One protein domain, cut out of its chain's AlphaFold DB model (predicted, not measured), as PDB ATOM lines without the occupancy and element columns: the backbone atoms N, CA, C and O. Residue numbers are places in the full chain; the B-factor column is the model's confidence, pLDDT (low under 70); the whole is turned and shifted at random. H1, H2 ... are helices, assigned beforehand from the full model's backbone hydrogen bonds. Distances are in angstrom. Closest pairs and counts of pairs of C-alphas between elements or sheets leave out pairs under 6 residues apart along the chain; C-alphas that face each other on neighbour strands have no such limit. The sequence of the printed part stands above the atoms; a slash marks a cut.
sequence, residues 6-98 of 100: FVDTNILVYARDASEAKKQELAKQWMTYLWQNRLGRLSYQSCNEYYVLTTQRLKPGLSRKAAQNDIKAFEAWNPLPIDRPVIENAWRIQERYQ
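Overview. This is residues 6 to 98 of the 100 residues of an uncharacterized protein of Gammaproteobacteria bacterium (UniProt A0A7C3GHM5). The longest helix, H2, makes one side of a small helical body; the short helix H1 sits between it and H3, and H3 folds back into H4 as a helical hairpin. Residues 83 to 98, of which 84 to 97 belong to H5, stick out from this body as a free arm at the end of an outstretched link. The printed part has 93 residues with five named helices, in the order H1, H2, H3, H4, H5, and no named strand; its class is all helix. The whole is only just compact, close to loose, with a radius of gyration of the C-alphas of 14.5 A and spans of 39 by 31 by 26 A.

Along the chain. H2, residues 21 to 36, runs 22.4 A from its first to its last C-alpha, beginning at C-alpha 21 at (-37.726, -8.516, -17.856). Before it comes H1, residues 9 to 14, 8.7 A long, with C-alpha 9 at (-34.126, -22.123, -27.486). H3, residues 44 to 57, measures 18.9 A, and H4, residues 64 to 77, measures 20.6 A. H5, residues 84 to 97, measures 20.0 A and ends with C-alpha 97 at (-25.979, -40.921, -17.417).

Arrangement. H2 touches H1, opposite ways at a steep tilt of 60 degrees; their closest C-alphas, those of Tyr 14 and Gln 24, are 4.7 A apart. H1 also touches H3, the same way at a tilt of 36 degrees, only just steep; the closest C-alphas, those of Thr 9 and Ser 46, are 5.1 A apart. H3 and H4 form a helical hairpin: they touch and run opposite ways at a shallow tilt of 24 degrees, with the closest C-alphas, those of Tyr 51 and Ala 67, 5.9 A apart. H2 is apart from H3 and from H4, and H1 is apart from H4. H5 touches no helix. In H1, H2, H3 and H5 every O i to N i+4 pair is within hydrogen-bond range; in H4 it is 8 of 10.

Size, cuts and confidence. The C-alphas farthest apart, those of Lys 65 and Arg 96, are 41.7 A apart. Without the stretch that stands free, the body has 77 residues, spans 29 by 24 by 19 A and has a radius of gyration of 11.7 A. The printed part has no cut, and its four links between helices are short. The mean pLDDT of the printed part is 96.0, and no printed residue is under 70.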
ATOM      1  N   PHE A   6     -23.071 -23.581 -27.495       96.12
ATOM      2  CA  PHE A   6     -24.383 -23.990 -27.987       96.12
ATOM      3  C   PHE A   6     -25.472 -23.240 -27.215       96.12
ATOM      4  O   PHE A   6     -25.446 -23.209 -25.986       96.12
ATOM      5  N   VAL A   7     -26.402 -22.614 -27.934       96.94
ATOM      6  CA  VAL A   7     -27.459 -21.784 -27.350       96.94
ATOM      7  C   VAL A   7     -28.778 -22.545 -27.358       96.94
ATOM      8  O   VAL A   7     -29.226 -23.019 -28.396       96.94
ATOM      9  N   ASP A   8     -29.404 -22.654 -26.192       95.81
ATOM     10  CA  ASP A   8     -30.729 -23.252 -26.058       95.81
ATOM     11  C   ASP A   8     -31.837 -22.307 -26.560       95.81
ATOM     12  O   ASP A   8     -31.706 -21.078 -26.500       95.81
ATOM     13  N   THR A   9     -32.961 -22.877 -27.004       96.06
ATOM     14  CA  THR A   9     -34.126 -22.123 -27.486       96.06
ATOM     15  C   THR A   9     -34.618 -21.099 -26.462       96.06
ATOM     16  O   THR A   9     -34.983 -19.982 -26.838       96.06
ATOM     17  N   ASN A  10     -34.593 -21.427 -25.166       95.00
ATOM     18  CA  ASN A  10     -35.102 -20.537 -24.124       95.00
ATOM     19  C   ASN A  10     -34.347 -19.204 -24.072       95.00
ATOM     20  O   ASN A  10     -34.968 -18.163 -23.876       95.00
ATOM     21  N   ILE A  11     -33.031 -19.202 -24.307       96.94
ATOM     22  CA  ILE A  11     -32.242 -17.961 -24.350       96.94
ATOM     23  C   ILE A  11     -32.691 -17.081 -25.521       96.94
ATOM     24  O   ILE A  11     -32.863 -15.874 -25.355       96.94
ATOM     25  N   LEU A  12     -32.944 -17.684 -26.687       96.94
ATOM     26  CA  LEU A  12     -33.438 -16.956 -27.856       96.94
ATOM     27  C   LEU A  12     -34.823 -16.352 -27.587       96.94
ATOM     28  O   LEU A  12     -35.061 -15.183 -27.892       96.94
ATOM     29  N   VAL A  13     -35.730 -17.129 -26.986       97.06
ATOM     30  CA  VAL A  13     -37.092 -16.679 -26.656       97.06
ATOM     31  C   VAL A  13     -37.062 -15.571 -25.607       97.06
ATOM     32  O   VAL A  13     -37.675 -14.526 -25.821       97.06
ATOM     33  N   TYR A  14     -36.306 -15.735 -24.518       96.88
ATOM     34  CA  TYR A  14     -36.211 -14.712 -23.476       96.88
ATOM     35  C   TYR A  14     -35.626 -13.403 -23.998       96.88
ATOM     36  O   TYR A  14     -36.095 -12.341 -23.600       96.88
ATOM     37  N   ALA A  15     -34.700 -13.434 -24.962       95.81
ATOM     38  CA  ALA A  15     -34.202 -12.211 -25.596       95.81
ATOM     39  C   ALA A  15     -35.317 -11.380 -26.277       95.81
ATOM     40  O   ALA A  15     -35.154 -10.171 -26.474       95.81
ATOM     41  N   ARG A  16     -36.458 -12.003 -26.604       94.38
ATOM     42  CA  ARG A  16     -37.648 -11.380 -27.203       94.38
ATOM     43  C   ARG A  16     -38.821 -11.197 -26.238       94.38
ATOM     44  O   ARG A  16     -39.701 -10.392 -26.526       94.38
ATOM     45  N   ASP A  17     -38.822 -11.878 -25.097       94.00
ATOM     46  CA  ASP A  17     -39.933 -11.869 -24.145       94.00
ATOM     47  C   ASP A  17     -39.874 -10.679 -23.180       94.00
ATOM     48  O   ASP A  17     -39.095 -10.662 -22.232       94.00
ATOM     49  N   ALA A  18     -40.706  -9.663 -23.416       90.38
ATOM     50  CA  ALA A  18     -40.779  -8.489 -22.547       90.38
ATOM     51  C   ALA A  18     -41.502  -8.748 -21.211       90.38
ATOM     52  O   ALA A  18     -41.393  -7.924 -20.304       90.38
ATOM     53  N   SER A  19     -42.229  -9.864 -21.068       92.00
ATOM     54  CA  SER A  19     -42.928 -10.201 -19.820       92.00
ATOM     55  C   SER A  19     -41.973 -10.686 -18.721       92.00
ATOM     56  O   SER A  19     -42.230 -10.481 -17.537       92.00
ATOM     57  N   GLU A  20     -40.810 -11.220 -19.102       92.88
ATOM     58  CA  GLU A  20     -39.789 -11.768 -18.203       92.88
ATOM     59  C   GLU A  20     -38.553 -10.850 -18.136       92.88
ATOM     60  O   GLU A  20     -37.430 -11.269 -18.421       92.88
ATOM     61  N   ALA A  21     -38.738  -9.581 -17.750       93.94
ATOM     62  CA  ALA A  21     -37.726  -8.516 -17.856       93.94
ATOM     63  C   ALA A  21     -36.314  -8.899 -17.357       93.94
ATOM     64  O   ALA A  21     -35.320  -8.627 -18.031       93.94
ATOM     65  N   LYS A  22     -36.208  -9.579 -16.204       95.88
ATOM     66  CA  LYS A  22     -34.909 -10.023 -15.658       95.88
ATOM     67  C   LYS A  22     -34.222 -11.055 -16.555       95.88
ATOM     68  O   LYS A  22     -33.026 -10.947 -16.810       95.88
ATOM     69  N   LYS A  23     -34.967 -12.059 -17.032       96.12
ATOM     70  CA  LYS A  23     -34.423 -13.098 -17.919       96.12
ATOM     71  C   LYS A  23     -34.122 -12.533 -19.297       96.12
ATOM     72  O   LYS A  23     -33.111 -12.902 -19.883       96.12
ATOM     73  N   GLN A  24     -34.953 -11.615 -19.783       96.31
ATOM     74  CA  GLN A  24     -34.729 -10.933 -21.049       96.31
ATOM     75  C   GLN A  24     -33.417 -10.160 -21.051       96.31
ATOM     76  O   GLN A  24     -32.655 -10.267 -22.009       96.31
ATOM     77  N   GLU A  25     -33.145  -9.395 -19.997       97.31
ATOM     78  CA  GLU A  25     -31.917  -8.613 -19.898       97.31
ATOM     79  C   GLU A  25     -30.679  -9.521 -19.912       97.31
ATOM     80  O   GLU A  25     -29.777  -9.344 -20.731       97.31
ATOM     81  N   LEU A  26     -30.687 -10.586 -19.105       97.44
ATOM     82  CA  LEU A  26     -29.609 -11.578 -19.095       97.44
ATOM     83  C   LEU A  26     -29.451 -12.286 -20.449       97.44
ATOM     84  O   LEU A  26     -28.332 -12.472 -20.929       97.44
ATOM     85  N   ALA A  27     -30.558 -12.655 -21.094       97.56
ATOM     86  CA  ALA A  27     -30.536 -13.269 -22.413       97.56
ATOM     87  C   ALA A  27     -29.936 -12.319 -23.459       97.56
ATOM     88  O   ALA A  27     -29.071 -12.725 -24.229       97.56
ATOM     89  N   LYS A  28     -30.315 -11.035 -23.455       97.38
ATOM     90  CA  LYS A  28     -29.751 -10.019 -24.357       97.38
ATOM     91  C   LYS A  28     -28.251  -9.820 -24.142       97.38
ATOM     92  O   LYS A  28     -27.520  -9.692 -25.127       97.38
ATOM     93  N   GLN A  29     -27.780  -9.841 -22.895       97.69
ATOM     94  CA  GLN A  29     -26.350  -9.756 -22.576       97.69
ATOM     95  C   GLN A  29     -25.580 -10.948 -23.155       97.69
ATOM     96  O   GLN A  29     -24.580 -10.754 -23.850       97.69
ATOM     97  N   TRP A  30     -26.089 -12.169 -22.968       97.12
ATOM     98  CA  TRP A  30     -25.508 -13.366 -23.580       97.12
ATOM     99  C   TRP A  30     -25.514 -13.305 -25.105       97.12
ATOM    100  O   TRP A  30     -24.478 -13.541 -25.725       97.12
ATOM    101  N   MET A  31     -26.638 -12.935 -25.721       97.38
ATOM    102  CA  MET A  31     -26.726 -12.793 -27.177       97.38
ATOM    103  C   MET A  31     -25.689 -11.791 -27.692       97.38
ATOM    104  O   MET A  31     -24.961 -12.090 -28.635       97.38
ATOM    105  N   THR A  32     -25.570 -10.634 -27.038       97.38
ATOM    106  CA  THR A  32     -24.594  -9.593 -27.386       97.38
ATOM    107  C   THR A  32     -23.167 -10.126 -27.312       97.38
ATOM    108  O   THR A  32     -22.417 -10.011 -28.283       97.38
ATOM    109  N   TYR A  33     -22.811 -10.775 -26.202       96.69
ATOM    110  CA  TYR A  33     -21.493 -11.371 -26.013       96.69
ATOM    111  C   TYR A  33     -21.173 -12.413 -27.097       96.69
ATOM    112  O   TYR A  33     -20.100 -12.375 -27.704       96.69
ATOM    113  N   LEU A  34     -22.105 -13.323 -27.389       96.81
ATOM    114  CA  LEU A  34     -21.903 -14.388 -28.373       96.81
ATOM    115  C   LEU A  34     -21.776 -13.855 -29.801       96.81
ATOM    116  O   LEU A  34     -20.963 -14.377 -30.568       96.81
ATOM    117  N   TRP A  35     -22.532 -12.811 -30.150       96.75
ATOM    118  CA  TRP A  35     -22.420 -12.133 -31.440       96.75
ATOM    119  C   TRP A  35     -21.080 -11.419 -31.599       96.75
ATOM    120  O   TRP A  35     -20.384 -11.649 -32.587       96.75
ATOM    121  N   GLN A  36     -20.692 -10.606 -30.612       96.94
ATOM    122  CA  GLN A  36     -19.442  -9.840 -30.642       96.94
ATOM    123  C   GLN A  36     -18.216 -10.748 -30.761       96.94
ATOM    124  O   GLN A  36     -17.300 -10.459 -31.528       96.94
ATOM    125  N   ASN A  37     -18.226 -11.877 -30.054       95.81
ATOM    126  CA  ASN A  37     -17.106 -12.815 -30.035       95.81
ATOM    127  C   ASN A  37     -17.232 -13.931 -31.089       95.81
ATOM    128  O   ASN A  37     -16.352 -14.782 -31.191       95.81
ATOM    129  N   ARG A  38     -18.316 -13.954 -31.881       94.38
ATOM    130  CA  ARG A  38     -18.619 -15.005 -32.871       94.38
ATOM    131  C   ARG A  38     -18.568 -16.418 -32.275       94.38
ATOM    132  O   ARG A  38     -18.058 -17.348 -32.905       94.38
ATOM    133  N   LEU A  39     -19.084 -16.596 -31.059       96.19
ATOM    134  CA  LEU A  39     -18.999 -17.863 -30.319       96.19
ATOM    135  C   LEU A  39     -20.271 -18.716 -30.397       96.19
ATOM    136  O   LEU A  39     -20.199 -19.905 -30.094       96.19
ATOM    137  N   GLY A  40     -21.402 -18.155 -30.825       96.50
ATOM    138  CA  GLY A  40     -22.681 -18.868 -30.855       96.50
ATOM    139  C   GLY A  40     -22.708 -20.069 -31.809       96.50
ATOM    140  O   GLY A  40     -22.085 -20.051 -32.875       96.50
ATOM    141  N   ARG A  41     -23.438 -21.112 -31.402       97.06
ATOM    142  CA  ARG A  41     -23.844 -22.292 -32.183       97.06
ATOM    143  C   ARG A  41     -25.284 -22.663 -31.845       97.06
ATOM    144  O   ARG A  41     -25.736 -22.424 -30.728       97.06
ATOM    145  N   LEU A  42     -25.977 -23.271 -32.802       97.31
ATOM    146  CA  LEU A  42     -27.385 -23.662 -32.694       97.31
ATOM    147  C   LEU A  42     -27.643 -25.016 -33.357       97.31
ATOM    148  O   LEU A  42     -26.762 -25.582 -34.008       97.31
ATOM    149  N   SER A  43     -28.873 -25.502 -33.220       97.06
ATOM    150  CA  SER A  43     -29.441 -26.557 -34.059       97.06
ATOM    151  C   SER A  43     -30.647 -26.026 -34.836       97.06
ATOM    152  O   SER A  43     -31.317 -25.092 -34.386       97.06
ATOM    153  N   TYR A  44     -30.970 -26.648 -35.971       96.56
ATOM    154  CA  TYR A  44     -32.207 -26.317 -36.689       96.56
ATOM    155  C   TYR A  44     -33.470 -26.665 -35.880       96.56
ATOM    156  O   TYR A  44     -34.491 -25.997 -36.039       96.56
ATOM    157  N   GLN A  45     -33.407 -27.638 -34.962       96.06
ATOM    158  CA  GLN A  45     -34.505 -27.906 -34.025       96.06
ATOM    159  C   GLN A  45     -34.752 -26.709 -33.101       96.06
ATOM    160  O   GLN A  45     -35.901 -26.295 -32.963       96.06
ATOM    161  N   SER A  46     -33.697 -26.102 -32.550       96.94
ATOM    162  CA  SER A  46     -33.815 -24.899 -31.714       96.94
ATOM    163  C   SER A  46     -34.383 -23.711 -32.500       96.94
ATOM    164  O   SER A  46     -35.224 -22.976 -31.991       96.94
ATOM    165  N   CYS A  47     -33.991 -23.544 -33.770       97.69
ATOM    166  CA  CYS A  47     -34.565 -22.514 -34.647       97.69
ATOM    167  C   CYS A  47     -36.069 -22.732 -34.898       97.69
ATOM    168  O   CYS A  47     -36.851 -21.778 -34.858       97.69
ATOM    169  N   ASN A  48     -36.487 -23.978 -35.139       97.00
ATOM    170  CA  ASN A  48     -37.894 -24.321 -35.356       97.00
ATOM    171  C   ASN A  48     -38.733 -24.103 -34.095       97.00
ATOM    172  O   ASN A  48     -39.817 -23.522 -34.156       97.00
ATOM    173  N   GLU A  49     -38.221 -24.533 -32.946       97.75
ATOM    174  CA  GLU A  49     -38.875 -24.318 -31.661       97.75
ATOM    175  C   GLU A  49     -38.997 -22.818 -31.357       97.75
ATOM    176  O   GLU A  49     -40.093 -22.340 -31.058       97.75
ATOM    177  N   TYR A  50     -37.921 -22.046 -31.551       98.19
ATOM    178  CA  TYR A  50     -37.927 -20.587 -31.422       98.19
ATOM    179  C   TYR A  50     -39.022 -19.938 -32.278       98.19
ATOM    180  O   TYR A  50     -39.772 -19.089 -31.786       98.19
ATOM    181  N   TYR A  51     -39.153 -20.348 -33.545       98.19
ATOM    182  CA  TYR A  51     -40.183 -19.831 -34.446       98.19
ATOM    183  C   TYR A  51     -41.588 -20.038 -33.877       98.19
ATOM    184  O   TYR A  51     -42.386 -19.100 -33.815       98.19
ATOM    185  N   VAL A  52     -41.898 -21.262 -33.444       97.88
ATOM    186  CA  VAL A  52     -43.218 -21.607 -32.905       97.88
ATOM    187  C   VAL A  52     -43.481 -20.848 -31.607       97.88
ATOM    188  O   VAL A  52     -44.539 -20.234 -31.459       97.88
ATOM    189  N   LEU A  53     -42.519 -20.832 -30.683       97.25
ATOM    190  CA  LEU A  53     -42.679 -20.182 -29.384       97.25
ATOM    191  C   LEU A  53     -42.888 -18.672 -29.528       97.25
ATOM    192  O   LEU A  53     -43.842 -18.131 -28.969       97.25
ATOM    193  N   THR A  54     -42.063 -17.995 -30.326       96.88
ATOM    194  CA  THR A  54     -42.141 -16.534 -30.472       96.88
ATOM    195  C   THR A  54     -43.339 -16.056 -31.281       96.88
ATOM    196  O   THR A  54     -43.815 -14.951 -31.033       96.88
ATOM    197  N   THR A  55     -43.851 -16.856 -32.222       97.25
ATOM    198  CA  THR A  55     -44.992 -16.452 -33.065       97.25
ATOM    199  C   THR A  55     -46.351 -16.905 -32.536       97.25
ATOM    200  O   THR A  55     -47.357 -16.294 -32.892       97.25
ATOM    201  N   GLN A  56     -46.408 -17.962 -31.717       95.44
ATOM    202  CA  GLN A  56     -47.678 -18.564 -31.283       95.44
ATOM    203  C   GLN A  56     -47.884 -18.560 -29.768       95.44
ATOM    204  O   GLN A  56     -49.027 -18.488 -29.322       95.44
ATOM    205  N   ARG A  57     -46.814 -18.668 -28.964       92.44
ATOM    206  CA  ARG A  57     -46.932 -18.789 -27.499       92.44
ATOM    207  C   ARG A  57     -46.622 -17.496 -26.755       92.44
ATOM    208  O   ARG A  57     -47.272 -17.218 -25.751       92.44
ATOM    209  N   LEU A  58     -45.664 -16.712 -27.244       92.25
ATOM    210  CA  LEU A  58     -45.286 -15.431 -26.655       92.25
ATOM    211  C   LEU A  58     -46.428 -14.402 -26.775       92.25
ATOM    212  O   LEU A  58     -47.132 -14.372 -27.788       92.25
ATOM    213  N   LYS A  59     -46.622 -13.558 -25.748       87.50
ATOM    214  CA  LYS A  59     -47.699 -12.552 -25.693       87.50
ATOM    215  C   LYS A  59     -47.189 -11.181 -25.200       87.50
ATOM    216  O   LYS A  59     -46.831 -11.080 -24.031       87.50
ATOM    217  N   PRO A  60     -47.225 -10.124 -26.038       85.81
ATOM    218  CA  PRO A  60     -47.458 -10.180 -27.482       85.81
ATOM    219  C   PRO A  60     -46.316 -10.924 -28.190       85.81
ATOM    220  O   PRO A  60     -45.144 -10.743 -27.868       85.81
ATOM    221  N   GLY A  61     -46.668 -11.781 -29.148       90.88
ATOM    222  CA  GLY A  61     -45.699 -12.531 -29.943       90.88
ATOM    223  C   GLY A  61     -45.073 -11.692 -31.055       90.88
ATOM    224  O   GLY A  61     -45.556 -10.614 -31.406       90.88
ATOM    225  N   LEU A  62     -44.001 -12.210 -31.648       95.81
ATOM    226  CA  LEU A  62     -43.406 -11.633 -32.847       95.81
ATOM    227  C   LEU A  62     -44.294 -11.869 -34.070       95.81
ATOM    228  O   LEU A  62     -44.951 -12.901 -34.213       95.81
ATOM    229  N   SER A  63     -44.222 -10.947 -35.033       97.06
ATOM    230  CA  SER A  63     -44.708 -11.247 -36.378       97.06
ATOM    231  C   SER A  63     -43.880 -12.378 -36.998       97.06
ATOM    232  O   SER A  63     -42.673 -12.486 -36.766       97.06
ATOM    233  N   ARG A  64     -44.502 -13.186 -37.866       97.44
ATOM    234  CA  ARG A  64     -43.799 -14.256 -38.598       97.44
ATOM    235  C   ARG A  64     -42.585 -13.730 -39.369       97.44
ATOM    236  O   ARG A  64     -41.547 -14.376 -39.380       97.44
ATOM    237  N   LYS A  65     -42.693 -12.532 -39.959       98.25
ATOM    238  CA  LYS A  65     -41.595 -11.874 -40.684       98.25
ATOM    239  C   LYS A  65     -40.418 -11.542 -39.762       98.25
ATOM    240  O   LYS A  65     -39.274 -11.763 -40.146       98.25
ATOM    241  N   ALA A  66     -40.685 -11.042 -38.555       97.75
ATOM    242  CA  ALA A  66     -39.636 -10.767 -37.576       97.75
ATOM    243  C   ALA A  66     -38.931 -12.062 -37.139       97.75
ATOM    244  O   ALA A  66     -37.708 -12.132 -37.203       97.75
ATOM    245  N   ALA A  67     -39.689 -13.112 -36.810       97.69
ATOM    246  CA  ALA A  67     -39.114 -14.405 -36.434       97.69
ATOM    247  C   ALA A  67     -38.285 -15.039 -37.574       97.69
ATOM    248  O   ALA A  67     -37.206 -15.571 -37.336       97.69
ATOM    249  N   GLN A  68     -38.740 -14.934 -38.827       98.25
ATOM    250  CA  GLN A  68     -37.980 -15.392 -39.999       98.25
ATOM    251  C   GLN A  68     -36.675 -14.615 -40.199       98.25
ATOM    252  O   GLN A  68     -35.665 -15.208 -40.572       98.25
ATOM    253  N   ASN A  69     -36.681 -13.300 -39.971       98.44
ATOM    254  CA  ASN A  69     -35.468 -12.488 -40.059       98.44
ATOM    255  C   ASN A  69     -34.451 -12.877 -38.980       98.44
ATOM    256  O   ASN A  69     -33.262 -12.949 -39.277       98.44
ATOM    257  N   ASP A  70     -34.917 -13.185 -37.769       97.44
ATOM    258  CA  ASP A  70     -34.055 -13.676 -36.692       97.44
ATOM    259  C   ASP A  70     -33.402 -15.011 -37.055       97.44
ATOM    260  O   ASP A  70     -32.190 -15.159 -36.930       97.44
ATOM    261  N   ILE A  71     -34.176 -15.961 -37.587       97.69
ATOM    262  CA  ILE A  71     -33.648 -17.266 -38.017       97.69
ATOM    263  C   ILE A  71     -32.620 -17.103 -39.140       97.69
ATOM    264  O   ILE A  71     -31.558 -17.713 -39.085       97.69
ATOM    265  N   LYS A  72     -32.880 -16.222 -40.114       98.25
ATOM    266  CA  LYS A  72     -31.897 -15.893 -41.161       98.25
ATOM    267  C   LYS A  72     -30.613 -15.305 -40.583       98.25
ATOM    268  O   LYS A  72     -29.538 -15.598 -41.093       98.25
ATOM    269  N   ALA A  73     -30.705 -14.488 -39.534       97.25
ATOM    270  CA  ALA A  73     -29.519 -13.998 -38.844       97.25
ATOM    271  C   ALA A  73     -28.768 -15.152 -38.158       97.25
ATOM    272  O   ALA A  73     -27.549 -15.239 -38.285       97.25
ATOM    273  N   PHE A  74     -29.479 -16.077 -37.504       97.12
ATOM    274  CA  PHE A  74     -28.895 -17.243 -36.831       97.12
ATOM    275  C   PHE A  74     -28.133 -18.207 -37.752       97.12
ATOM    276  O   PHE A  74     -27.290 -18.952 -37.252       97.12
ATOM    277  N   GLU A  75     -28.312 -18.147 -39.074       96.44
ATOM    278  CA  GLU A  75     -27.459 -18.876 -40.032       96.44
ATOM    279  C   GLU A  75     -25.965 -18.546 -39.854       96.44
ATOM    280  O   GLU A  75     -25.106 -19.411 -40.022       96.44
ATOM    281  N   ALA A  76     -25.626 -17.330 -39.407       96.25
ATOM    282  CA  ALA A  76     -24.242 -16.956 -39.101       96.25
ATOM    283  C   ALA A  76     -23.623 -17.771 -37.943       96.25
ATOM    284  O   ALA A  76     -22.402 -17.772 -37.767       96.25
ATOM    285  N   TRP A  77     -24.440 -18.464 -37.144       97.06
ATOM    286  CA  TRP A  77     -24.002 -19.369 -36.077       97.06
ATOM    287  C   TRP A  77     -23.906 -20.834 -36.533       97.06
ATOM    288  O   TRP A  77     -23.629 -21.714 -35.714       97.06
ATOM    289  N   ASN A  78     -24.072 -21.097 -37.834       96.31
ATOM    290  CA  ASN A  78     -23.997 -22.417 -38.463       96.31
ATOM    291  C   ASN A  78     -24.809 -23.487 -37.698       96.31
ATOM    292  O   ASN A  78     -24.204 -24.355 -37.035       96.31
ATOM    293  N   PRO A  79     -26.156 -23.385 -37.712       96.88
ATOM    294  CA  PRO A  79     -27.028 -24.343 -37.054       96.88
ATOM    295  C   PRO A  79     -26.771 -25.763 -37.563       96.88
ATOM    296  O   PRO A  79     -26.658 -26.000 -38.762       96.88
ATOM    297  N   LEU A  80     -26.655 -26.721 -36.647       95.12
ATOM    298  CA  LEU A  80     -26.427 -28.116 -37.005       95.12
ATOM    299  C   LEU A  80     -27.752 -28.818 -37.348       95.12
ATOM    300  O   LEU A  80     -28.752 -28.611 -36.643       95.12
ATOM    301  N   PRO A  81     -27.780 -29.663 -38.396       94.62
ATOM    302  CA  PRO A  81     -28.884 -30.587 -38.609       94.62
ATOM    303  C   PRO A  81     -28.897 -31.643 -37.501       94.62
ATOM    304  O   PRO A  81     -27.866 -31.964 -36.912       94.62
ATOM    305  N   ILE A  82     -30.079 -32.191 -37.234       93.38
ATOM    306  CA  ILE A  82     -30.242 -33.334 -36.341       93.38
ATOM    307  C   ILE A  82     -30.583 -34.525 -37.212       93.38
ATOM    308  O   ILE A  82     -31.627 -34.555 -37.863       93.38
ATOM    309  N   ASP A  83     -29.660 -35.473 -37.255       93.62
ATOM    310  CA  ASP A  83     -29.755 -36.688 -38.037       93.62
ATOM    311  C   ASP A  83     -29.785 -37.919 -37.125       93.62
ATOM    312  O   ASP A  83     -29.726 -37.839 -35.893       93.62
ATOM    313  N   ARG A  84     -29.915 -39.089 -37.748       95.88
ATOM    314  CA  ARG A  84     -29.995 -40.358 -37.031       95.88
ATOM    315  C   ARG A  84     -28.779 -40.600 -36.112       95.88
ATOM    316  O   ARG A  84     -29.019 -40.910 -34.947       95.88
ATOM    317  N   PRO A  85     -27.518 -40.419 -36.554       96.06
ATOM    318  CA  PRO A  85     -26.360 -40.538 -35.668       96.06
ATOM    319  C   PRO A  85     -26.406 -39.627 -34.436       96.06
ATOM    320  O   PRO A  85     -26.039 -40.063 -33.344       96.06
ATOM    321  N   VAL A  86     -26.851 -38.372 -34.575       94.75
ATOM    322  CA  VAL A  86     -26.993 -37.455 -33.430       94.75
ATOM    323  C   VAL A  86     -27.999 -38.002 -32.417       94.75
ATOM    324  O   VAL A  86     -27.710 -38.022 -31.221       94.75
ATOM    325  N   ILE A  87     -29.147 -38.491 -32.890       95.69
ATOM    326  CA  ILE A  87     -30.212 -39.028 -32.032       95.69
ATOM    327  C   ILE A  87     -29.766 -40.318 -31.330       95.69
ATOM    328  O   ILE A  87     -29.916 -40.440 -30.117       95.69
ATOM    329  N   GLU A  88     -29.167 -41.260 -32.060       97.44
ATOM    330  CA  GLU A  88     -28.684 -42.521 -31.478       97.44
ATOM    331  C   GLU A  88     -27.614 -42.271 -30.404       97.44
ATOM    332  O   GLU A  88     -27.620 -42.904 -29.346       97.44
ATOM    333  N   ASN A  89     -26.722 -41.301 -30.626       95.75
ATOM    334  CA  ASN A  89     -25.752 -40.892 -29.613       95.75
ATOM    335  C   ASN A  89     -26.417 -40.231 -28.401       95.75
ATOM    336  O   ASN A  89     -25.991 -40.483 -27.274       95.75
ATOM    337  N   ALA A  90     -27.458 -39.419 -28.608       94.00
ATOM    338  CA  ALA A  90     -28.210 -38.814 -27.514       94.00
ATOM    339  C   ALA A  90     -28.841 -39.883 -26.606       94.00
ATOM    340  O   ALA A  90     -28.681 -39.798 -25.390       94.00
ATOM    341  N   TRP A  91     -29.449 -40.934 -27.171       96.06
ATOM    342  CA  TRP A  91     -29.991 -42.055 -26.388       96.06
ATOM    343  C   TRP A  91     -28.915 -42.787 -25.592       96.06
ATOM    344  O   TRP A  91     -29.079 -43.014 -24.399       96.06
ATOM    345  N   ARG A  92     -27.762 -43.073 -26.207       96.81
ATOM    346  CA  ARG A  92     -26.641 -43.714 -25.499       96.81
ATOM    347  C   ARG A  92     -26.132 -42.872 -24.329       96.81
ATOM    348  O   ARG A  92     -25.746 -43.419 -23.298       96.81
ATOM    349  N   ILE A  93     -26.092 -41.547 -24.486       96.50
ATOM    350  CA  ILE A  93     -25.731 -40.616 -23.410       96.50
ATOM    351  C   ILE A  93     -26.810 -40.642 -22.322       96.50
ATOM    352  O   ILE A  93     -26.473 -40.750 -21.145       96.50
ATOM    353  N   GLN A  94     -28.084 -40.589 -22.707       96.06
ATOM    354  CA  GLN A  94     -29.212 -40.629 -21.783       96.06
ATOM    355  C   GLN A  94     -29.201 -41.904 -20.932       96.06
ATOM    356  O   GLN A  94     -29.253 -41.813 -19.711       96.06
ATOM    357  N   GLU A  95     -29.053 -43.075 -21.551       96.00
ATOM    358  CA  GLU A  95     -28.966 -44.367 -20.863       96.00
ATOM    359  C   GLU A  95     -27.764 -44.426 -19.918       96.00
ATOM    360  O   GLU A  95     -27.884 -44.855 -18.770       96.00
ATOM    361  N   ARG A  96     -26.595 -43.962 -20.383       96.44
ATOM    362  CA  ARG A  96     -25.352 -44.003 -19.605       96.44
ATOM    363  C   ARG A  96     -25.400 -43.117 -18.364       96.44
ATOM    364  O   ARG A  96     -24.847 -43.498 -17.336       96.44
ATOM    365  N   TYR A  97     -25.979 -41.927 -18.482       96.38
ATOM    366  CA  TYR A  97     -25.979 -40.921 -17.417       96.38
ATOM    367  C   TYR A  97     -27.333 -40.777 -16.714       96.38
ATOM    368  O   TYR A  97     -27.458 -39.940 -15.826       96.38
ATOM    369  N   GLN A  98     -28.320 -41.598 -17.083       92.69
ATOM    370  CA  GLN A  98     -29.680 -41.595 -16.538       92.69
ATOM    371  C   GLN A  98     -30.340 -40.211 -16.574       92.69
ATOM    372  O   GLN A  98     -31.048 -39.819 -15.647       92.69
TER     373      GLN A  98